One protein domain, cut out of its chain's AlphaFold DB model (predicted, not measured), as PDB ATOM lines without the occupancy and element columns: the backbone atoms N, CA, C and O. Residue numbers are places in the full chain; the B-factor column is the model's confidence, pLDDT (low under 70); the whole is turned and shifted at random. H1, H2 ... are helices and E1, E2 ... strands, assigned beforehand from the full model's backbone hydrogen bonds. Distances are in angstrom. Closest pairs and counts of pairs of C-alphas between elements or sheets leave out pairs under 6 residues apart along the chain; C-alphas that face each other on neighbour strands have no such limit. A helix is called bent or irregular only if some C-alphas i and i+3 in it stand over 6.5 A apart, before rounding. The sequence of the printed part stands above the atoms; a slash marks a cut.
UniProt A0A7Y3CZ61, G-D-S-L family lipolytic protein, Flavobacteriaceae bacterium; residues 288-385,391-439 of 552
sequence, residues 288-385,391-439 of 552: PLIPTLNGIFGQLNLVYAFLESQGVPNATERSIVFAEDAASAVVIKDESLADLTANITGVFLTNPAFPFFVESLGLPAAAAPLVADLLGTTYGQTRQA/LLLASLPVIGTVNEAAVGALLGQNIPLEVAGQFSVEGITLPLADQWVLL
ATOM      1  N   PRO A 288      55.848 -26.962  10.482       96.44
ATOM      2  CA  PRO A 288      54.659 -26.111  10.444       96.44
ATOM      3  C   PRO A 288      53.675 -26.412   9.299       96.44
ATOM      4  O   PRO A 288      52.520 -25.993   9.379       96.44
ATOM      5  N   LEU A 289      54.112 -27.099   8.237       95.06
ATOM      6  CA  LEU A 289      53.283 -27.445   7.078       95.06
ATOM      7  C   LEU A 289      52.504 -28.754   7.272       95.06
ATOM      8  O   LEU A 289      51.515 -28.964   6.570       95.06
ATOM      9  N   ILE A 290      52.898 -29.609   8.220       97.50
ATOM     10  CA  ILE A 290      52.328 -30.954   8.411       97.50
ATOM     11  C   ILE A 290      50.794 -30.946   8.546       97.50
ATOM     12  O   ILE A 290      50.147 -31.698   7.811       97.50
ATOM     13  N   PRO A 291      50.157 -30.083   9.370       96.75
ATOM     14  CA  PRO A 291      48.694 -30.065   9.472       96.75
ATOM     15  C   PRO A 291      48.003 -29.722   8.146       96.75
ATOM     16  O   PRO A 291      46.961 -30.291   7.813       96.75
ATOM     17  N   THR A 292      48.587 -28.808   7.366       93.19
ATOM     18  CA  THR A 292      48.075 -28.428   6.044       93.19
ATOM     19  C   THR A 292      48.244 -29.568   5.044       93.19
ATOM     20  O   THR A 292      47.287 -29.902   4.346       93.19
ATOM     21  N   LEU A 293      49.419 -30.201   5.015       96.00
ATOM     22  CA  LEU A 293      49.703 -31.353   4.158       96.00
ATOM     23  C   LEU A 293      48.747 -32.511   4.461       96.00
ATOM     24  O   LEU A 293      48.093 -33.011   3.552       96.00
ATOM     25  N   ASN A 294      48.569 -32.871   5.734       97.38
ATOM     26  CA  ASN A 294      47.640 -33.925   6.143       97.38
ATOM     27  C   ASN A 294      46.175 -33.578   5.832       97.38
ATOM     28  O   ASN A 294      45.377 -34.469   5.542       97.38
ATOM     29  N   GLY A 295      45.804 -32.293   5.835       93.25
ATOM     30  CA  GLY A 295      44.490 -31.843   5.367       93.25
ATOM     31  C   GLY A 295      44.274 -32.075   3.866       93.25
ATOM     32  O   GLY A 295      43.202 -32.534   3.463       93.25
ATOM     33  N   ILE A 296      45.297 -31.798   3.051       91.31
ATOM     34  CA  ILE A 296      45.300 -32.011   1.595       91.31
ATOM     35  C   ILE A 296      45.295 -33.510   1.276       91.31
ATOM     36  O   ILE A 296      44.368 -33.998   0.624       91.31
ATOM     37  N   PHE A 297      46.270 -34.259   1.795       96.81
ATOM     38  CA  PHE A 297      46.378 -35.704   1.590       96.81
ATOM     39  C   PHE A 297      45.209 -36.474   2.196       96.81
ATOM     40  O   PHE A 297      44.817 -37.502   1.657       96.81
ATOM     41  N   GLY A 298      44.546 -35.939   3.223       96.25
ATOM     42  CA  GLY A 298      43.298 -36.493   3.739       96.25
ATOM     43  C   GLY A 298      42.214 -36.655   2.665       96.25
ATOM     44  O   GLY A 298      41.478 -37.639   2.698       96.25
ATOM     45  N   GLN A 299      42.132 -35.755   1.674       94.00
ATOM     46  CA  GLN A 299      41.191 -35.913   0.553       94.00
ATOM     47  C   GLN A 299      41.577 -37.077  -0.363       94.00
ATOM     48  O   GLN A 299      40.707 -37.832  -0.791       94.00
ATOM     49  N   LEU A 300      42.873 -37.244  -0.631       96.31
ATOM     50  CA  LEU A 300      43.394 -38.360  -1.418       96.31
ATOM     51  C   LEU A 300      43.210 -39.698  -0.681       96.31
ATOM     52  O   LEU A 300      42.730 -40.667  -1.263       96.31
ATOM     53  N   ASN A 301      43.467 -39.732   0.626       98.06
ATOM     54  CA  ASN A 301      43.294 -40.919   1.465       98.06
ATOM     55  C   ASN A 301      41.824 -41.379   1.509       98.06
ATOM     56  O   ASN A 301      41.543 -42.578   1.508       98.06
ATOM     57  N   LEU A 302      40.862 -40.447   1.471       97.31
ATOM     58  CA  LEU A 302      39.439 -40.784   1.320       97.31
ATOM     59  C   LEU A 302      39.128 -41.425  -0.040       97.31
ATOM     60  O   LEU A 302      38.287 -42.324  -0.107       97.31
ATOM     61  N   VAL A 303      39.800 -40.996  -1.114       97.62
ATOM     62  CA  VAL A 303      39.686 -41.635  -2.433       97.62
ATOM     63  C   VAL A 303      40.235 -43.056  -2.385       97.62
ATOM     64  O   VAL A 303      39.543 -43.971  -2.828       97.62
ATOM     65  N   TYR A 304      41.410 -43.273  -1.794       98.12
ATOM     66  CA  TYR A 304      41.967 -44.615  -1.622       98.12
ATOM     67  C   TYR A 304      41.039 -45.535  -0.818       98.12
ATOM     68  O   TYR A 304      40.730 -46.637  -1.273       98.12
ATOM     69  N   ALA A 305      40.499 -45.066   0.311       98.12
ATOM     70  CA  ALA A 305      39.527 -45.824   1.104       98.12
ATOM     71  C   ALA A 305      38.247 -46.153   0.316       98.12
ATOM     72  O   ALA A 305      37.708 -47.261   0.411       98.12
ATOM     73  N   PHE A 306      37.762 -45.212  -0.499       97.94
ATOM     74  CA  PHE A 306      36.632 -45.464  -1.384       97.94
ATOM     75  C   PHE A 306      36.970 -46.528  -2.432       97.94
ATOM     76  O   PHE A 306      36.207 -47.483  -2.574       97.94
ATOM     77  N   LEU A 307      38.098 -46.408  -3.132       97.69
ATOM     78  CA  LEU A 307      38.529 -47.370  -4.149       97.69
ATOM     79  C   LEU A 307      38.677 -48.780  -3.570       97.69
ATOM     80  O   LEU A 307      38.187 -49.738  -4.171       97.69
ATOM     81  N   GLU A 308      39.251 -48.906  -2.375       97.81
ATOM     82  CA  GLU A 308      39.346 -50.190  -1.679       97.81
ATOM     83  C   GLU A 308      37.970 -50.778  -1.355       97.81
ATOM     84  O   GLU A 308      37.716 -51.955  -1.612       97.81
ATOM     85  N   SER A 309      37.021 -49.947  -0.907       97.62
ATOM     86  CA  SER A 309      35.630 -50.379  -0.698       97.62
ATOM     87  C   SER A 309      34.932 -50.850  -1.984       97.62
ATOM     88  O   SER A 309      33.961 -51.604  -1.914       97.62
ATOM     89  N   GLN A 310      35.416 -50.411  -3.153       97.19
ATOM     90  CA  GLN A 310      34.950 -50.846  -4.474       97.19
ATOM     91  C   GLN A 310      35.726 -52.063  -5.014       97.19
ATOM     92  O   GLN A 310      35.469 -52.499  -6.136       97.19
ATOM     93  N   GLY A 311      36.640 -52.638  -4.224       96.44
ATOM     94  CA  GLY A 311      37.387 -53.846  -4.570       96.44
ATOM     95  C   GLY A 311      38.726 -53.605  -5.268       96.44
ATOM     96  O   GLY A 311      39.292 -54.562  -5.793       96.44
ATOM     97  N   VAL A 312      39.241 -52.370  -5.290       96.44
ATOM     98  CA  VAL A 312      40.628 -52.106  -5.708       96.44
ATOM     99  C   VAL A 312      41.564 -52.564  -4.580       96.44
ATOM    100  O   VAL A 312      41.504 -51.990  -3.496       96.44
ATOM    101  N   PRO A 313      42.401 -53.593  -4.782       94.62
ATOM    102  CA  PRO A 313      43.219 -54.141  -3.705       94.62
ATOM    103  C   PRO A 313      44.279 -53.138  -3.239       94.62
ATOM    104  O   PRO A 313      44.880 -52.445  -4.061       94.62
ATOM    105  N   ASN A 314      44.518 -53.113  -1.925       93.31
ATOM    106  CA  ASN A 314      45.611 -52.394  -1.265       93.31
ATOM    107  C   ASN A 314      45.647 -50.887  -1.561       93.31
ATOM    108  O   ASN A 314      46.705 -50.258  -1.524       93.31
ATOM    109  N   ALA A 315      44.506 -50.276  -1.894       96.62
ATOM    110  CA  ALA A 315      44.494 -48.849  -2.197       96.62
ATOM    111  C   ALA A 315      44.819 -48.026  -0.941       96.62
ATOM    112  O   ALA A 315      45.515 -47.022  -1.048       96.62
ATOM    113  N   THR A 316      44.378 -48.454   0.250       96.94
ATOM    114  CA  THR A 316      44.632 -47.706   1.495       96.94
ATOM    115  C   THR A 316      46.084 -47.759   1.962       96.94
ATOM    116  O   THR A 316      46.511 -46.821   2.635       96.94
ATOM    117  N   GLU A 317      46.865 -48.759   1.540       95.69
ATOM    118  CA  GLU A 317      48.317 -48.841   1.791       95.69
ATOM    119  C   GLU A 317      49.091 -47.683   1.134       95.69
ATOM    120  O   GLU A 317      50.209 -47.378   1.532       95.69
ATOM    121  N   ARG A 318      48.478 -46.985   0.167       96.56
ATOM    122  CA  ARG A 318      49.046 -45.816  -0.526       96.56
ATOM    123  C   ARG A 318      48.737 -44.484   0.157       96.56
ATOM    124  O   ARG A 318      49.079 -43.429  -0.373       96.56
ATOM    125  N   SER A 319      48.045 -44.518   1.296       97.88
ATOM    126  CA  SER A 319      47.681 -43.305   2.028       97.88
ATOM    127  C   SER A 319      48.925 -42.560   2.499       97.88
ATOM    128  O   SER A 319      49.872 -43.171   2.983       97.88
ATOM    129  N   ILE A 320      48.896 -41.233   2.401       98.44
ATOM    130  CA  ILE A 320      50.013 -40.367   2.792       98.44
ATOM    131  C   ILE A 320      49.642 -39.656   4.089       98.44
ATOM    132  O   ILE A 320      48.604 -38.987   4.159       98.44
ATOM    133  N   VAL A 321      50.475 -39.811   5.118       98.00
ATOM    134  CA  VAL A 321      50.328 -39.124   6.406       98.00
ATOM    135  C   VAL A 321      51.711 -38.751   6.936       98.00
ATOM    136  O   VAL A 321      52.582 -39.605   7.079       98.00
ATOM    137  N   PHE A 322      51.910 -37.479   7.270       98.44
ATOM    138  CA  PHE A 322      53.129 -37.006   7.931       98.44
ATOM    139  C   PHE A 322      52.907 -36.918   9.446       98.44
ATOM    140  O   PHE A 322      51.883 -36.399   9.900       98.44
ATOM    141  N   ALA A 323      53.846 -37.441  10.228       97.44
ATOM    142  CA  ALA A 323      53.801 -37.458  11.686       97.44
ATOM    143  C   ALA A 323      54.261 -36.115  12.275       97.44
ATOM    144  O   ALA A 323      55.238 -35.532  11.823       97.44
ATOM    145  N   GLU A 324      53.569 -35.629  13.310       96.12
ATOM    146  CA  GLU A 324      53.922 -34.377  14.005       96.12
ATOM    147  C   GLU A 324      54.979 -34.579  15.108       96.12
ATOM    148  O   GLU A 324      55.571 -33.612  15.587       96.12
ATOM    149  N   ASP A 325      55.204 -35.824  15.532       95.88
ATOM    150  CA  ASP A 325      56.025 -36.200  16.688       95.88
ATOM    151  C   ASP A 325      57.168 -37.179  16.361       95.88
ATOM    152  O   ASP A 325      57.939 -37.537  17.253       95.88
ATOM    153  N   ALA A 326      57.310 -37.574  15.096       96.88
ATOM    154  CA  ALA A 326      58.380 -38.431  14.597       96.88
ATOM    155  C   ALA A 326      58.738 -38.079  13.146       96.88
ATOM    156  O   ALA A 326      57.957 -37.429  12.447       96.88
ATOM    157  N   ALA A 327      59.920 -38.510  12.700       97.69
ATOM    158  CA  ALA A 327      60.326 -38.363  11.307       97.69
ATOM    159  C   ALA A 327      59.339 -39.086  10.373       97.69
ATOM    160  O   ALA A 327      58.711 -40.074  10.756       97.69
ATOM    161  N   SER A 328      59.146 -38.544   9.172       98.50
ATOM    162  CA  SER A 328      58.187 -39.074   8.204       98.50
ATOM    163  C   SER A 328      58.859 -39.553   6.928       98.50
ATOM    164  O   SER A 328      59.777 -38.913   6.410       98.50
ATOM    165  N   ALA A 329      58.326 -40.648   6.389       98.50
ATOM    166  CA  ALA A 329      58.676 -41.168   5.078       98.50
ATOM    167  C   ALA A 329      58.392 -40.150   3.968       98.50
ATOM    168  O   ALA A 329      57.334 -39.504   3.953       98.50
ATOM    169  N   VAL A 330      59.327 -40.050   3.022       98.56
ATOM    170  CA  VAL A 330      59.100 -39.342   1.757       98.56
ATOM    171  C   VAL A 330      58.031 -40.050   0.932       98.56
ATOM    172  O   VAL A 330      57.820 -41.257   1.051       98.56
ATOM    173  N   VAL A 331      57.351 -39.299   0.073       98.62
ATOM    174  CA  VAL A 331      56.461 -39.847  -0.952       98.62
ATOM    175  C   VAL A 331      57.298 -40.205  -2.174       98.62
ATOM    176  O   VAL A 331      58.068 -39.374  -2.656       98.62
ATOM    177  N   ILE A 332      57.127 -41.417  -2.691       98.56
ATOM    178  CA  ILE A 332      57.859 -41.933  -3.849       98.56
ATOM    179  C   ILE A 332      56.893 -42.383  -4.942       98.56
ATOM    180  O   ILE A 332      55.746 -42.761  -4.665       98.56
ATOM    181  N   LYS A 333      57.359 -42.332  -6.188       97.38
ATOM    182  CA  LYS A 333      56.763 -43.083  -7.288       97.38
ATOM    183  C   LYS A 333      57.184 -44.546  -7.148       97.38
ATOM    184  O   LYS A 333      58.332 -44.828  -6.838       97.38
ATOM    185  N   ASP A 334      56.228 -45.447  -7.327       96.81
ATOM    186  CA  ASP A 334      56.449 -46.890  -7.293       96.81
ATOM    187  C   ASP A 334      55.745 -47.510  -8.503       96.81
ATOM    188  O   ASP A 334      54.524 -47.707  -8.517       96.81
ATOM    189  N   GLU A 335      56.512 -47.772  -9.556       93.31
ATOM    190  CA  GLU A 335      56.024 -48.324 -10.817       93.31
ATOM    191  C   GLU A 335      55.612 -49.799 -10.727       93.31
ATOM    192  O   GLU A 335      54.922 -50.286 -11.629       93.31
ATOM    193  N   SER A 336      55.933 -50.490  -9.627       93.81
ATOM    194  CA  SER A 336      55.416 -51.834  -9.352       93.81
ATOM    195  C   SER A 336      53.929 -51.814  -8.962       93.81
ATOM    196  O   SER A 336      53.217 -52.817  -9.105       93.81
ATOM    197  N   LEU A 337      53.414 -50.661  -8.514       95.56
ATOM    198  CA  LEU A 337      52.009 -50.489  -8.160       95.56
ATOM    199  C   LEU A 337      51.112 -50.435  -9.398       95.56
ATOM    200  O   LEU A 337      51.413 -49.786 -10.394       95.56
ATOM    201  N   ALA A 338      49.915 -51.019  -9.297       96.12
ATOM    202  CA  ALA A 338      48.877 -50.817 -10.307       96.12
ATOM    203  C   ALA A 338      48.533 -49.323 -10.449       96.12
ATOM    204  O   ALA A 338      48.279 -48.664  -9.438       96.12
ATOM    205  N   ASP A 339      48.475 -48.816 -11.680       97.06
ATOM    206  CA  ASP A 339      48.173 -47.411 -11.956       97.06
ATOM    207  C   ASP A 339      46.698 -47.068 -11.684       97.06
ATOM    208  O   ASP A 339      45.783 -47.560 -12.349       97.06
ATOM    209  N   LEU A 340      46.477 -46.207 -10.686       97.75
ATOM    210  CA  LEU A 340      45.164 -45.711 -10.272       97.75
ATOM    211  C   LEU A 340      44.841 -44.318 -10.825       97.75
ATOM    212  O   LEU A 340      43.833 -43.742 -10.415       97.75
ATOM    213  N   THR A 341      45.622 -43.780 -11.765       97.75
ATOM    214  CA  THR A 341      45.427 -42.433 -12.336       97.75
ATOM    215  C   THR A 341      43.978 -42.188 -12.762       97.75
ATOM    216  O   THR A 341      43.333 -41.231 -12.322       97.75
ATOM    217  N   ALA A 342      43.414 -43.094 -13.569       97.81
ATOM    218  CA  ALA A 342      42.037 -42.976 -14.051       97.81
ATOM    219  C   ALA A 342      41.001 -43.133 -12.922       97.81
ATOM    220  O   ALA A 342      39.972 -42.452 -12.916       97.81
ATOM    221  N   ASN A 343      41.272 -44.013 -11.955       97.75
ATOM    222  CA  ASN A 343      40.407 -44.256 -10.804       97.75
ATOM    223  C   ASN A 343      40.328 -43.024  -9.896       97.75
ATOM    224  O   ASN A 343      39.227 -42.565  -9.594       97.75
ATOM    225  N   ILE A 344      41.478 -42.468  -9.512       97.94
ATOM    226  CA  ILE A 344      41.584 -41.280  -8.658       97.94
ATOM    227  C   ILE A 344      40.886 -40.093  -9.327       97.94
ATOM    228  O   ILE A 344      39.995 -39.481  -8.731       97.94
ATOM    229  N   THR A 345      41.209 -39.834 -10.597       98.06
ATOM    230  CA  THR A 345      40.596 -38.753 -11.383       98.06
ATOM    231  C   THR A 345      39.072 -38.898 -11.433       98.06
ATOM    232  O   THR A 345      38.334 -37.944 -11.175       98.06
ATOM    233  N   GLY A 346      38.570 -40.108 -11.710       97.62
ATOM    234  CA  GLY A 346      37.134 -40.384 -11.787       97.62
ATOM    235  C   GLY A 346      36.395 -40.184 -10.459       97.62
ATOM    236  O   GLY A 346      35.289 -39.631 -10.442       97.62
ATOM    237  N   VAL A 347      36.994 -40.582  -9.335       97.75
ATOM    238  CA  VAL A 347      36.394 -40.378  -8.007       97.75
ATOM    239  C   VAL A 347      36.313 -38.889  -7.674       97.75
ATOM    240  O   VAL A 347      35.258 -38.423  -7.242       97.75
ATOM    241  N   PHE A 348      37.365 -38.112  -7.940       97.62
ATOM    242  CA  PHE A 348      37.330 -36.667  -7.705       97.62
ATOM    243  C   PHE A 348      36.285 -35.954  -8.570       97.62
ATOM    244  O   PHE A 348      35.517 -35.143  -8.055       97.62
ATOM    245  N   LEU A 349      36.181 -36.301  -9.856       96.75
ATOM    246  CA  LEU A 349      35.199 -35.707 -10.773       96.75
ATOM    247  C   LEU A 349      33.741 -36.021 -10.409       96.75
ATOM    248  O   LEU A 349      32.843 -35.250 -10.746       96.75
ATOM    249  N   THR A 350      33.487 -37.147  -9.742       96.25
ATOM    250  CA  THR A 350      32.136 -37.538  -9.304       96.25
ATOM    251  C   THR A 350      31.795 -37.049  -7.896       96.25
ATOM    252  O   THR A 350      30.627 -37.097  -7.501       96.25
ATOM    253  N   ASN A 351      32.775 -36.535  -7.147       95.44
ATOM    254  CA  ASN A 351      32.584 -36.032  -5.795       95.44
ATOM    255  C   ASN A 351      32.074 -34.572  -5.807       95.44
ATOM    256  O   ASN A 351      32.834 -33.654  -6.125       95.44
ATOM    257  N   PRO A 352      30.821 -34.300  -5.383       95.06
ATOM    258  CA  PRO A 352      30.269 -32.943  -5.379       95.06
ATOM    259  C   PRO A 352      30.958 -31.997  -4.383       95.06
ATOM    260  O   PRO A 352      30.774 -30.787  -4.482       95.06
ATOM    261  N   ALA A 353      31.735 -32.519  -3.427       94.44
ATOM    262  CA  ALA A 353      32.507 -31.713  -2.487       94.44
ATOM    263  C   ALA A 353      33.868 -31.259  -3.051       94.44
ATOM    264  O   ALA A 353      34.454 -30.307  -2.538       94.44
ATOM    265  N   PHE A 354      34.367 -31.903  -4.111       95.75
ATOM    266  CA  PHE A 354      35.704 -31.645  -4.646       95.75
ATOM    267  C   PHE A 354      35.909 -30.215  -5.184       95.75
ATOM    268  O   PHE A 354      36.958 -29.634  -4.906       95.75
ATOM    269  N   PRO A 355      34.929 -29.567  -5.852       96.38
ATOM    270  CA  PRO A 355      35.073 -28.163  -6.237       96.38
ATOM    271  C   PRO A 355      35.320 -27.213  -5.053       96.38
ATOM    272  O   PRO A 355      36.082 -26.265  -5.202       96.38
ATOM    273  N   PHE A 356      34.752 -27.482  -3.871       95.12
ATOM    274  CA  PHE A 356      35.009 -26.667  -2.674       95.12
ATOM    275  C   PHE A 356      36.426 -26.871  -2.128       95.12
ATOM    276  O   PHE A 356      37.035 -25.934  -1.617       95.12
ATOM    277  N   PHE A 357      36.969 -28.086  -2.251       93.38
ATOM    278  CA  PHE A 357      38.374 -28.340  -1.945       93.38
ATOM    279  C   PHE A 357      39.292 -27.559  -2.896       93.38
ATOM    280  O   PHE A 357      40.204 -26.878  -2.440       93.38
ATOM    281  N   VAL A 358      38.998 -27.560  -4.197       93.62
ATOM    282  CA  VAL A 358      39.744 -26.774  -5.197       93.62
ATOM    283  C   VAL A 358      39.706 -25.275  -4.869       93.62
ATOM    284  O   VAL A 358      40.739 -24.610  -4.913       93.62
ATOM    285  N   GLU A 359      38.551 -24.752  -4.453       94.12
ATOM    286  CA  GLU A 359      38.424 -23.367  -3.974       94.12
ATOM    287  C   GLU A 359      39.261 -23.085  -2.722       94.12
ATOM    288  O   GLU A 359      39.840 -22.004  -2.606       94.12
ATOM    289  N   SER A 360      39.394 -24.059  -1.815       90.56
ATOM    290  CA  SER A 360      40.246 -23.929  -0.625       90.56
ATOM    291  C   SER A 360      41.742 -23.831  -0.949       90.56
ATOM    292  O   SER A 360      42.489 -23.254  -0.163       90.56
ATOM    293  N   LEU A 361      42.163 -24.305  -2.129       88.25
ATOM    294  CA  LEU A 361      43.521 -24.134  -2.662       88.25
ATOM    295  C   LEU A 361      43.729 -22.760  -3.331       88.25
ATOM    296  O   LEU A 361      44.800 -22.491  -3.866       88.25
ATOM    297  N   GLY A 362      42.709 -21.895  -3.359       88.75
ATOM    298  CA  GLY A 362      42.770 -20.589  -4.028       88.75
ATOM    299  C   GLY A 362      42.515 -20.638  -5.539       88.75
ATOM    300  O   GLY A 362      42.756 -19.651  -6.236       88.75
ATOM    301  N   LEU A 363      42.010 -21.760  -6.062       91.69
ATOM    302  CA  LEU A 363      41.644 -21.936  -7.470       91.69
ATOM    303  C   LEU A 363      40.130 -21.749  -7.682       91.69
ATOM    304  O   LEU A 363      39.342 -22.024  -6.785       91.69
ATOM    305  N   PRO A 364      39.653 -21.314  -8.863       93.81
ATOM    306  CA  PRO A 364      38.215 -21.284  -9.129       93.81
ATOM    307  C   PRO A 364      37.640 -22.710  -9.178       93.81
ATOM    308  O   PRO A 364      38.294 -23.608  -9.702       93.81
ATOM    309  N   ALA A 365      36.379 -22.917  -8.779       94.88
ATOM    310  CA  ALA A 365      35.701 -24.221  -8.895       94.88
ATOM    311  C   ALA A 365      35.769 -24.838 -10.309       94.88
ATOM    312  O   ALA A 365      35.786 -26.057 -10.471       94.88
ATOM    313  N   ALA A 366      35.849 -24.000 -11.351       94.25
ATOM    314  CA  ALA A 366      36.019 -24.433 -12.738       94.25
ATOM    315  C   ALA A 366      37.359 -25.152 -13.012       94.25
ATOM    316  O   ALA A 366      37.470 -25.843 -14.020       94.25
ATOM    317  N   ALA A 367      38.353 -25.012 -12.130       93.88
ATOM    318  CA  ALA A 367      39.627 -25.723 -12.198       93.88
ATOM    319  C   ALA A 367      39.542 -27.159 -11.654       93.88
ATOM    320  O   ALA A 367      40.517 -27.895 -11.766       93.88
ATOM    321  N   ALA A 368      38.401 -27.591 -11.101       95.00
ATOM    322  CA  ALA A 368      38.262 -28.933 -10.537       95.00
ATOM    323  C   ALA A 368      38.683 -30.059 -11.504       95.00
ATOM    324  O   ALA A 368      39.436 -30.925 -11.073       95.00
ATOM    325  N   PRO A 369      38.325 -30.056 -12.804       95.44
ATOM    326  CA  PRO A 369      38.803 -31.099 -13.709       95.44
ATOM    327  C   PRO A 369      40.326 -31.140 -13.862       95.44
ATOM    328  O   PRO A 369      40.894 -32.222 -13.922       95.44
ATOM    329  N   LEU A 370      40.978 -29.974 -13.871       93.25
ATOM    330  CA  LEU A 370      42.433 -29.865 -13.969       93.25
ATOM    331  C   LEU A 370      43.121 -30.390 -12.702       93.25
ATOM    332  O   LEU A 370      44.089 -31.130 -12.793       93.25
ATOM    333  N   VAL A 371      42.605 -30.047 -11.519       93.50
ATOM    334  CA  VAL A 371      43.172 -30.526 -10.246       93.50
ATOM    335  C   VAL A 371      42.920 -32.023 -10.051       93.50
ATOM    336  O   VAL A 371      43.785 -32.713  -9.528       93.50
ATOM    337  N   ALA A 372      41.766 -32.547 -10.481       95.88
ATOM    338  CA  ALA A 372      41.500 -33.987 -10.444       95.88
ATOM    339  C   ALA A 372      42.508 -34.765 -11.301       95.88
ATOM    340  O   ALA A 372      43.025 -35.781 -10.845       95.88
ATOM    341  N   ASP A 373      42.789 -34.271 -12.511       94.56
ATOM    342  CA  ASP A 373      43.779 -34.853 -13.422       94.56
ATOM    343  C   ASP A 373      45.201 -34.747 -12.854       94.56
ATOM    344  O   ASP A 373      45.930 -35.735 -12.837       94.56
ATOM    345  N   LEU A 374      45.566 -33.594 -12.281       93.62
ATOM    346  CA  LEU A 374      46.844 -33.416 -11.591       93.62
ATOM    347  C   LEU A 374      47.011 -34.424 -10.445       93.62
ATOM    348  O   LEU A 374      47.980 -35.169 -10.421       93.62
ATOM    349  N   LEU A 375      46.049 -34.512  -9.522       95.38
ATOM    350  CA  LEU A 375      46.129 -35.455  -8.400       95.38
ATOM    351  C   LEU A 375      46.129 -36.915  -8.872       95.38
ATOM    352  O   LEU A 375      46.823 -37.746  -8.291       95.38
ATOM    353  N   GLY A 376      45.360 -37.235  -9.915       96.56
ATOM    354  CA  GLY A 376      45.345 -38.569 -10.504       96.56
ATOM    355  C   GLY A 376      46.691 -38.947 -11.106       96.56
ATOM    356  O   GLY A 376      47.223 -39.999 -10.773       96.56
ATOM    357  N   THR A 377      47.250 -38.087 -11.955       94.62
ATOM    358  CA  THR A 377      48.527 -38.336 -12.642       94.62
ATOM    359  C   THR A 377      49.714 -38.329 -11.687       94.62
ATOM    360  O   THR A 377      50.616 -39.146 -11.838       94.62
ATOM    361  N   THR A 378      49.713 -37.455 -10.677       95.62
ATOM    362  CA  THR A 378      50.787 -37.398  -9.681       95.62
ATOM    363  C   THR A 378      50.763 -38.601  -8.741       95.62
ATOM    364  O   THR A 378      51.825 -39.143  -8.467       95.62
ATOM    365  N   TYR A 379      49.589 -39.042  -8.268       97.38
ATOM    366  CA  TYR A 379      49.484 -40.047  -7.194       97.38
ATOM    367  C   TYR A 379      48.902 -41.407  -7.626       97.38
ATOM    368  O   TYR A 379      48.551 -42.251  -6.792       97.38
ATOM    369  N   GLY A 380      48.779 -41.647  -8.933       97.00
ATOM    370  CA  GLY A 380      48.269 -42.903  -9.495       97.00
ATOM    371  C   GLY A 380      49.119 -44.125  -9.137       97.00
ATOM    372  O   GLY A 380      48.573 -45.210  -8.919       97.00
ATOM    373  N   GLN A 381      50.433 -43.933  -9.009       96.88
ATOM    374  CA  GLN A 381      51.429 -44.961  -8.687       96.88
ATOM    375  C   GLN A 381      52.403 -44.458  -7.618       96.88
ATOM    376  O   GLN A 381      53.608 -44.395  -7.834       96.88
ATOM    377  N   THR A 382      51.878 -44.029  -6.472       97.62
ATOM    378  CA  THR A 382      52.703 -43.499  -5.379       97.62
ATOM    379  C   THR A 382      52.346 -44.121  -4.048       97.62
ATOM    380  O   THR A 382      51.213 -44.564  -3.844       97.62
ATOM    381  N   ARG A 383      53.293 -44.055  -3.119       97.94
ATOM    382  CA  ARG A 383      53.110 -44.349  -1.697       97.94
ATOM    383  C   ARG A 383      54.176 -43.614  -0.888       97.94
ATOM    384  O   ARG A 383      55.100 -43.040  -1.459       97.94
ATOM    385  N   GLN A 384      54.060 -43.637   0.434       98.31
ATOM    386  CA  GLN A 384      55.210 -43.320   1.275       98.31
ATOM    387  C   GLN A 384      56.250 -44.448   1.200       98.31
ATOM    388  O   GLN A 384      55.896 -45.624   1.049       98.31
ATOM    389  N   ALA A 385      57.528 -44.077   1.271       98.50
ATOM    390  CA  ALA A 385      58.636 -45.018   1.341       98.50
ATOM    391  C   ALA A 385      58.535 -45.903   2.597       98.50
ATOM    392  O   ALA A 385      58.011 -45.487   3.633       98.50
ATOM    393  N   LEU A 391      66.930 -44.824  -0.686       98.31
ATOM    394  CA  LEU A 391      67.103 -43.485  -1.244       98.31
ATOM    395  C   LEU A 391      68.549 -43.300  -1.704       98.31
ATOM    396  O   LEU A 391      69.495 -43.544  -0.955       98.31
ATOM    397  N   LEU A 392      68.725 -42.839  -2.941       97.56
ATOM    398  CA  LEU A 392      70.047 -42.584  -3.505       97.56
ATOM    399  C   LEU A 392      70.639 -41.319  -2.884       97.56
ATOM    400  O   LEU A 392      69.937 -40.319  -2.738       97.56
ATOM    401  N   LEU A 393      71.948 -41.301  -2.617       95.75
ATOM    402  CA  LEU A 393      72.652 -40.139  -2.053       95.75
ATOM    403  C   LEU A 393      72.422 -38.845  -2.852       95.75
ATOM    404  O   LEU A 393      72.331 -37.761  -2.276       95.75
ATOM    405  N   ALA A 394      72.254 -38.960  -4.171       93.62
ATOM    406  CA  ALA A 394      71.939 -37.842  -5.059       93.62
ATOM    407  C   ALA A 394      70.583 -37.164  -4.760       93.62
ATOM    408  O   ALA A 394      70.375 -36.023  -5.173       93.62
ATOM    409  N   SER A 395      69.682 -37.824  -4.021       96.19
ATOM    410  CA  SER A 395      68.400 -37.260  -3.581       96.19
ATOM    411  C   SER A 395      68.536 -36.285  -2.399       96.19
ATOM    412  O   SER A 395      67.680 -35.418  -2.212       96.19
ATOM    413  N   LEU A 396      69.634 -36.354  -1.632       93.94
ATOM    414  CA  LEU A 396      69.850 -35.533  -0.435       93.94
ATOM    415  C   LEU A 396      69.648 -34.021  -0.660       93.94
ATOM    416  O   LEU A 396      68.931 -33.410   0.131       93.94
ATOM    417  N   PRO A 397      70.228 -33.381  -1.700       92.69
ATOM    418  CA  PRO A 397      70.053 -31.945  -1.912       92.69
ATOM    419  C   PRO A 397      68.665 -31.550  -2.433       92.69
ATOM    420  O   PRO A 397      68.366 -30.356  -2.440       92.69
ATOM    421  N   VAL A 398      67.841 -32.498  -2.903       95.19
ATOM    422  CA  VAL A 398      66.534 -32.188  -3.509       95.19
ATOM    423  C   VAL A 398      65.359 -32.445  -2.572       95.19
ATOM    424  O   VAL A 398      64.372 -31.717  -2.663       95.19
ATOM    425  N   ILE A 399      65.449 -33.405  -1.646       96.81
ATOM    426  CA  ILE A 399      64.357 -33.731  -0.712       96.81
ATOM    427  C   ILE A 399      63.897 -32.482   0.056       96.81
ATOM    428  O   ILE A 399      64.692 -31.752   0.646       96.81
ATOM    429  N   GLY A 400      62.586 -32.232   0.053       95.94
ATOM    430  CA  GLY A 400      61.976 -31.089   0.732       95.94
ATOM    431  C   GLY A 400      62.206 -29.737   0.046       95.94
ATOM    432  O   GLY A 400      61.818 -28.706   0.599       95.94
ATOM    433  N   THR A 401      62.807 -29.713  -1.146       95.88
ATOM    434  CA  THR A 401      63.001 -28.495  -1.947       95.88
ATOM    435  C   THR A 401      61.964 -28.386  -3.066       95.88
ATOM    436  O   THR A 401      61.361 -29.377  -3.481       95.88
ATOM    437  N   VAL A 402      61.720 -27.163  -3.544       96.81
ATOM    438  CA  VAL A 402      60.792 -26.910  -4.654       96.81
ATOM    439  C   VAL A 402      61.479 -27.219  -5.984       96.81
ATOM    440  O   VAL A 402      62.503 -26.625  -6.318       96.81
ATOM    441  N   ASN A 403      60.877 -28.099  -6.779       97.50
ATOM    442  CA  ASN A 403      61.300 -28.387  -8.140       97.50
ATOM    443  C   ASN A 403      60.790 -27.302  -9.105       97.50
ATOM    444  O   ASN A 403      59.619 -27.263  -9.488       97.50
ATOM    445  N   GLU A 404      61.697 -26.431  -9.545       97.12
ATOM    446  CA  GLU A 404      61.391 -25.319 -10.455       97.12
ATOM    447  C   GLU A 404      60.865 -25.771 -11.831       97.12
ATOM    448  O   GLU A 404      60.066 -25.072 -12.459       97.12
ATOM    449  N   ALA A 405      61.273 -26.950 -12.315       96.56
ATOM    450  CA  ALA A 405      60.770 -27.489 -13.577       96.56
ATOM    451  C   ALA A 405      59.305 -27.934 -13.446       96.56
ATOM    452  O   ALA A 405      58.494 -27.631 -14.326       96.56
ATOM    453  N   ALA A 406      58.947 -28.578 -12.332       96.31
ATOM    454  CA  ALA A 406      57.567 -28.933 -12.007       96.31
ATOM    455  C   ALA A 406      56.698 -27.678 -11.831       96.31
ATOM    456  O   ALA A 406      55.618 -27.590 -12.423       96.31
ATOM    457  N   VAL A 407      57.211 -26.645 -11.147       97.62
ATOM    458  CA  VAL A 407      56.544 -25.335 -11.063       97.62
ATOM    459  C   VAL A 407      56.289 -24.770 -12.461       97.62
ATOM    460  O   VAL A 407      55.158 -24.404 -12.782       97.62
ATOM    461  N   GLY A 408      57.309 -24.742 -13.325       97.06
ATOM    462  CA  GLY A 408      57.187 -24.272 -14.706       97.06
ATOM    463  C   GLY A 408      56.134 -25.036 -15.517       97.06
ATOM    464  O   GLY A 408      55.350 -24.419 -16.246       97.06
ATOM    465  N   ALA A 409      56.064 -26.359 -15.354       94.69
ATOM    466  CA  ALA A 409      55.063 -27.199 -16.007       94.69
ATOM    467  C   ALA A 409      53.634 -26.869 -15.539       94.69
ATOM    468  O   ALA A 409      52.726 -26.761 -16.367       94.69
ATOM    469  N   LEU A 410      53.429 -26.647 -14.238       94.25
ATOM    470  CA  LEU A 410      52.127 -26.281 -13.668       94.25
ATOM    471  C   LEU A 410      51.697 -24.859 -14.056       94.25
ATOM    472  O   LEU A 410      50.533 -24.637 -14.402       94.25
ATOM    473  N   LEU A 411      52.632 -23.905 -14.099       94.94
ATOM    474  CA  LEU A 411      52.377 -22.561 -14.631       94.94
ATOM    475  C   LEU A 411      51.897 -22.620 -16.090       94.94
ATOM    476  O   LEU A 411      50.960 -21.911 -16.464       94.94
ATOM    477  N   GLY A 412      52.490 -23.503 -16.904       92.50
ATOM    478  CA  GLY A 412      52.066 -23.761 -18.284       92.50
ATOM    479  C   GLY A 412      50.628 -24.283 -18.409       92.50
ATOM    480  O   GLY A 412      49.995 -24.105 -19.450       92.50
ATOM    481  N   GLN A 413      50.083 -24.859 -17.336       89.06
ATOM    482  CA  GLN A 413      48.695 -25.316 -17.232       89.06
ATOM    483  C   GLN A 413      47.753 -24.259 -16.624       89.06
ATOM    484  O   GLN A 413      46.579 -24.537 -16.386       89.06
ATOM    485  N   ASN A 414      48.223 -23.020 -16.435       88.38
ATOM    486  CA  ASN A 414      47.515 -21.915 -15.776       88.38
ATOM    487  C   ASN A 414      47.239 -22.133 -14.276       88.38
ATOM    488  O   ASN A 414      46.335 -21.504 -13.720       88.38
ATOM    489  N   ILE A 415      48.025 -22.982 -13.607       89.56
ATOM    490  CA  ILE A 415      48.041 -23.042 -12.142       89.56
ATOM    491  C   ILE A 415      48.821 -21.822 -11.617       89.56
ATOM    492  O   ILE A 415      49.918 -21.559 -12.109       89.56
ATOM    493  N   PRO A 416      48.298 -21.037 -10.655       92.88
ATOM    494  CA  PRO A 416      49.016 -19.906 -10.068       92.88
ATOM    495  C   PRO A 416      50.319 -20.334  -9.387       92.88
ATOM    496  O   PRO A 416      50.385 -21.414  -8.807       92.88
ATOM    497  N   LEU A 417      51.324 -19.451  -9.383       94.50
ATOM    498  CA  LEU A 417      52.666 -19.731  -8.851       94.50
ATOM    499  C   LEU A 417      52.665 -20.294  -7.424       94.50
ATOM    500  O   LEU A 417      53.379 -21.249  -7.148       94.50
ATOM    501  N   GLU A 418      51.863 -19.714  -6.532       90.81
ATOM    502  CA  GLU A 418      51.780 -20.154  -5.135       90.81
ATOM    503  C   GLU A 418      51.308 -21.611  -5.028       90.81
ATOM    504  O   GLU A 418      51.919 -22.414  -4.328       90.81
ATOM    505  N   VAL A 419      50.277 -21.970  -5.797       89.69
ATOM    506  CA  VAL A 419      49.729 -23.330  -5.842       89.69
ATOM    507  C   VAL A 419      50.703 -24.278  -6.543       89.69
ATOM    508  O   VAL A 419      50.932 -25.387  -6.073       89.69
ATOM    509  N   ALA A 420      51.335 -23.836  -7.632       93.94
ATOM    510  CA  ALA A 420      52.341 -24.621  -8.343       93.94
ATOM    511  C   ALA A 420      53.518 -24.993  -7.428       93.94
ATOM    512  O   ALA A 420      53.924 -26.153  -7.399       93.94
ATOM    513  N   GLY A 421      54.017 -24.042  -6.631       93.88
ATOM    514  CA  GLY A 421      55.062 -24.289  -5.637       93.88
ATOM    515  C   GLY A 421      54.642 -25.313  -4.580       93.88
ATOM    516  O   GLY A 421      55.418 -26.207  -4.258       93.88
ATOM    517  N   GLN A 422      53.397 -25.243  -4.099       90.38
ATOM    518  CA  GLN A 422      52.868 -26.192  -3.111       90.38
ATOM    519  C   GLN A 422      52.811 -27.636  -3.623       90.38
ATOM    520  O   GLN A 422      53.014 -28.547  -2.829       90.38
ATOM    521  N   PHE A 423      52.576 -27.865  -4.919       92.69
ATOM    522  CA  PHE A 423      52.543 -29.206  -5.531       92.69
ATOM    523  C   PHE A 423      53.901 -29.703  -6.048       92.69
ATOM    524  O   PHE A 423      53.975 -30.793  -6.603       92.69
ATOM    525  N   SER A 424      54.966 -28.913  -5.894       96.94
ATOM    526  CA  SER A 424      56.264 -29.188  -6.522       96.94
ATOM    527  C   SER A 424      57.377 -29.472  -5.511       96.94
ATOM    528  O   SER A 424      58.540 -29.272  -5.839       96.94
ATOM    529  N   VAL A 425      57.059 -29.885  -4.279       97.25
ATOM    530  CA  VAL A 425      58.074 -30.140  -3.242       97.25
ATOM    531  C   VAL A 425      58.509 -31.605  -3.277       97.25
ATOM    532  O   VAL A 425      57.709 -32.485  -2.953       97.25
ATOM    533  N   GLU A 426      59.762 -31.858  -3.649       97.69
ATOM    534  CA  GLU A 426      60.337 -33.200  -3.841       97.69
ATOM    535  C   GLU A 426      60.251 -34.060  -2.574       97.69
ATOM    536  O   GLU A 426      60.629 -33.637  -1.478       97.69
ATOM    537  N   GLY A 427      59.734 -35.276  -2.724       97.50
ATOM    538  CA  GLY A 427      59.512 -36.234  -1.644       97.50
ATOM    539  C   GLY A 427      58.391 -35.874  -0.670       97.50
ATOM    540  O   GLY A 427      58.194 -36.601   0.299       97.50
ATOM    541  N   ILE A 428      57.638 -34.792  -0.901       97.94
ATOM    542  CA  ILE A 428      56.517 -34.382  -0.037       97.94
ATOM    543  C   ILE A 428      55.228 -34.273  -0.845       97.94
ATOM    544  O   ILE A 428      54.289 -35.031  -0.616       97.94
ATOM    545  N   THR A 429      55.164 -33.324  -1.780       96.75
ATOM    546  CA  THR A 429      54.000 -33.126  -2.658       96.75
ATOM    547  C   THR A 429      54.286 -33.514  -4.098       96.75
ATOM    548  O   THR A 429      53.370 -33.946  -4.791       96.75
ATOM    549  N   LEU A 430      55.546 -33.465  -4.514       97.56
ATOM    550  CA  LEU A 430      56.043 -34.102  -5.720       97.56
ATOM    551  C   LEU A 430      56.725 -35.416  -5.307       97.56
ATOM    552  O   LEU A 430      57.751 -35.357  -4.631       97.56
ATOM    553  N   PRO A 431      56.161 -36.591  -5.635       98.19
ATOM    554  CA  PRO A 431      56.785 -37.872  -5.322       98.19
ATOM    555  C   PRO A 431      58.191 -37.960  -5.916       98.19
ATOM    556  O   PRO A 431      58.384 -37.572  -7.071       98.19
ATOM    557  N   LEU A 432      59.150 -38.503  -5.164       98.25
ATOM    558  CA  LEU A 432      60.474 -38.791  -5.710       98.25
ATOM    559  C   LEU A 432      60.331 -39.779  -6.871       98.25
ATOM    560  O   LEU A 432      59.751 -40.851  -6.712       98.25
ATOM    561  N   ALA A 433      60.829 -39.384  -8.040       95.62
ATOM    562  CA  ALA A 433      60.906 -40.247  -9.212       95.62
ATOM    563  C   ALA A 433      62.027 -41.289  -9.074       95.62
ATOM    564  O   ALA A 433      62.941 -41.104  -8.273       95.62
ATOM    565  N   ASP A 434      61.974 -42.311  -9.928       92.06
ATOM    566  CA  ASP A 434      62.858 -43.483  -9.951       92.06
ATOM    567  C   ASP A 434      64.337 -43.083  -9.797       92.06
ATOM    568  O   ASP A 434      65.001 -43.557  -8.897       92.06
ATOM    569  N   GLN A 435      64.823 -42.049 -10.501       94.50
ATOM    570  CA  GLN A 435      66.207 -41.542 -10.375       94.50
ATOM    571  C   GLN A 435      66.701 -41.183  -8.952       94.50
ATOM    572  O   GLN A 435      67.889 -40.916  -8.768       94.50
ATOM    573  N   TRP A 436      65.813 -41.114  -7.959       97.50
ATOM    574  CA  TRP A 436      66.112 -40.786  -6.566       97.50
ATOM    575  C   TRP A 436      65.935 -41.956  -5.593       97.50
ATOM    576  O   TRP A 436      66.382 -41.843  -4.448       97.50
ATOM    577  N   VAL A 437      65.294 -43.050  -6.003       97.56
ATOM    578  CA  VAL A 437      64.924 -44.167  -5.126       97.56
ATOM    579  C   VAL A 437      65.069 -45.500  -5.851       97.56
ATOM    580  O   VAL A 437      64.741 -45.610  -7.021       97.56
ATOM    581  N   LEU A 438      65.551 -46.514  -5.141       97.81
ATOM    582  CA  LEU A 438      65.614 -47.883  -5.629       97.81
ATOM    583  C   LEU A 438      64.594 -48.745  -4.876       97.81
ATOM    584  O   LEU A 438      64.701 -48.940  -3.658       97.81
ATOM    585  N   LEU A 439      63.620 -49.277  -5.604       97.88
ATOM    586  CA  LEU A 439      62.541 -50.099  -5.069       97.88
ATOM    587  C   LEU A 439      63.007 -51.531  -4.751       97.88
ATOM    588  O   LEU A 439      63.974 -52.024  -5.340       97.88
TER     589      LEU A 439
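Overview. This is residues 288 to 385 and 391 to 439 of the 552 residues of the protein "G-D-S-L family lipolytic protein" of Flavobacteriaceae bacterium (UniProt A0A7Y3CZ61). This is a rounded body in two unequal parts: four helices, H1 to H4, make the larger, and a small separate pair, H5 and H6, makes the other, with the short two-stranded ribbon of E1 and E2 and long loops joining them. In the larger part H2 and H4 run side by side in opposite ways, the kinked helix H1 crosses H2, and H3 crosses H4 near its first residues. The printed part has 147 residues, with six named helices and two named strands in the order H1, E1, H2, H3, H4, E2, H5, H6; the sheet, E1 - E2, is antiparallel and the class is mostly helix. The whole is compact, with a radius of gyration of the C-alphas of 14.8 A, and the C-alphas span 43 by 37 by 29 A.

Arrangement. H1, residues 288 to 309, has a kink of 34 degrees near residue 297 and is irregular, with C-alphas 288 and 291 7.2 A apart. With residues 303 to 307 alone it touches H2, residues 341 to 350. The closest C-alphas, those of Val 303 and Ile 344, are 6.5 A apart, and the lines are about perpendicular at 86 degrees. E1, residues 331 to 333, and E2, residues 382 to 384, are antiparallel neighbours with an angle of 146 degrees between their directions. N 332 and O 383 are within hydrogen-bond range at 2.9 A, as are N 383 and O 332 at 3.2 A. H4, residues 365 to 379, is irregular, with C-alphas 366 and 369 7.3 A apart. H2 touches H4 at a shallow tilt of 26 degrees, opposite ways, and their closest C-alphas, those of Thr 341 and Gly 376, are 4.3 A apart. H1 and H4 are only just apart, with their closest C-alphas 8.0 A from each other. H3, residues 354 to 360, touches residues 365 to 371 of H4 alone, about perpendicular at 80 degrees; the closest C-alphas, those of Pro 355 and Ala 365, are 4.8 A apart. H2 and H3 are close but not clearly touching, with C-alphas 348 and 354 the closest at 6.1 A. H5, residues 404 to 412, touches H6, residues 417 to 422, at a steep tilt of 52 degrees, opposite ways. Their closest C-alphas, those of Val 407 and Ala 420, are 5.1 A apart. Both H5 and H6 are apart from H1, H2, H3 and H4. Every O i to N i+4 pair is within hydrogen-bond range in H2, H3, H5 and H6, against 15 of 18 in H1 and 9 of 11 in H4.

Along the chain. H1 begins at C-alpha 288, at (54.659, -26.111, 10.444), and measures 32.8 A over residues 288 to 309. E1 is residues 331 to 333. H2, residues 341 to 350, is 14.5 A long. H3 is residues 354 to 360. H4, residues 365 to 379, is 21.1 A long and ends with C-alpha 379 at (49.484, -40.047, -7.194). E2 is residues 382 to 384. H5, residues 404 to 412, is 12.3 A long. H6, residues 417 to 422, ends with C-alpha 422 at (52.868, -26.192, -3.111).

Size, cuts and confidence. The two C-alphas farthest apart, those of Pro 352 and Leu 393, are 43.1 A from each other. Residues 386 to 390 are not printed, and C-alphas 385 and 391 are 9.0 A apart across this cut, which falls in the link from E2 to H5. The link from H1 to E1, residues 310 to 330, is long. After H6, residues 423 to 439 hold no named element, and their C-alphas lie 5 to 20 A from the mean of the C-alphas. The mean pLDDT of the printed part is 95.8, and no printed residue is under 70.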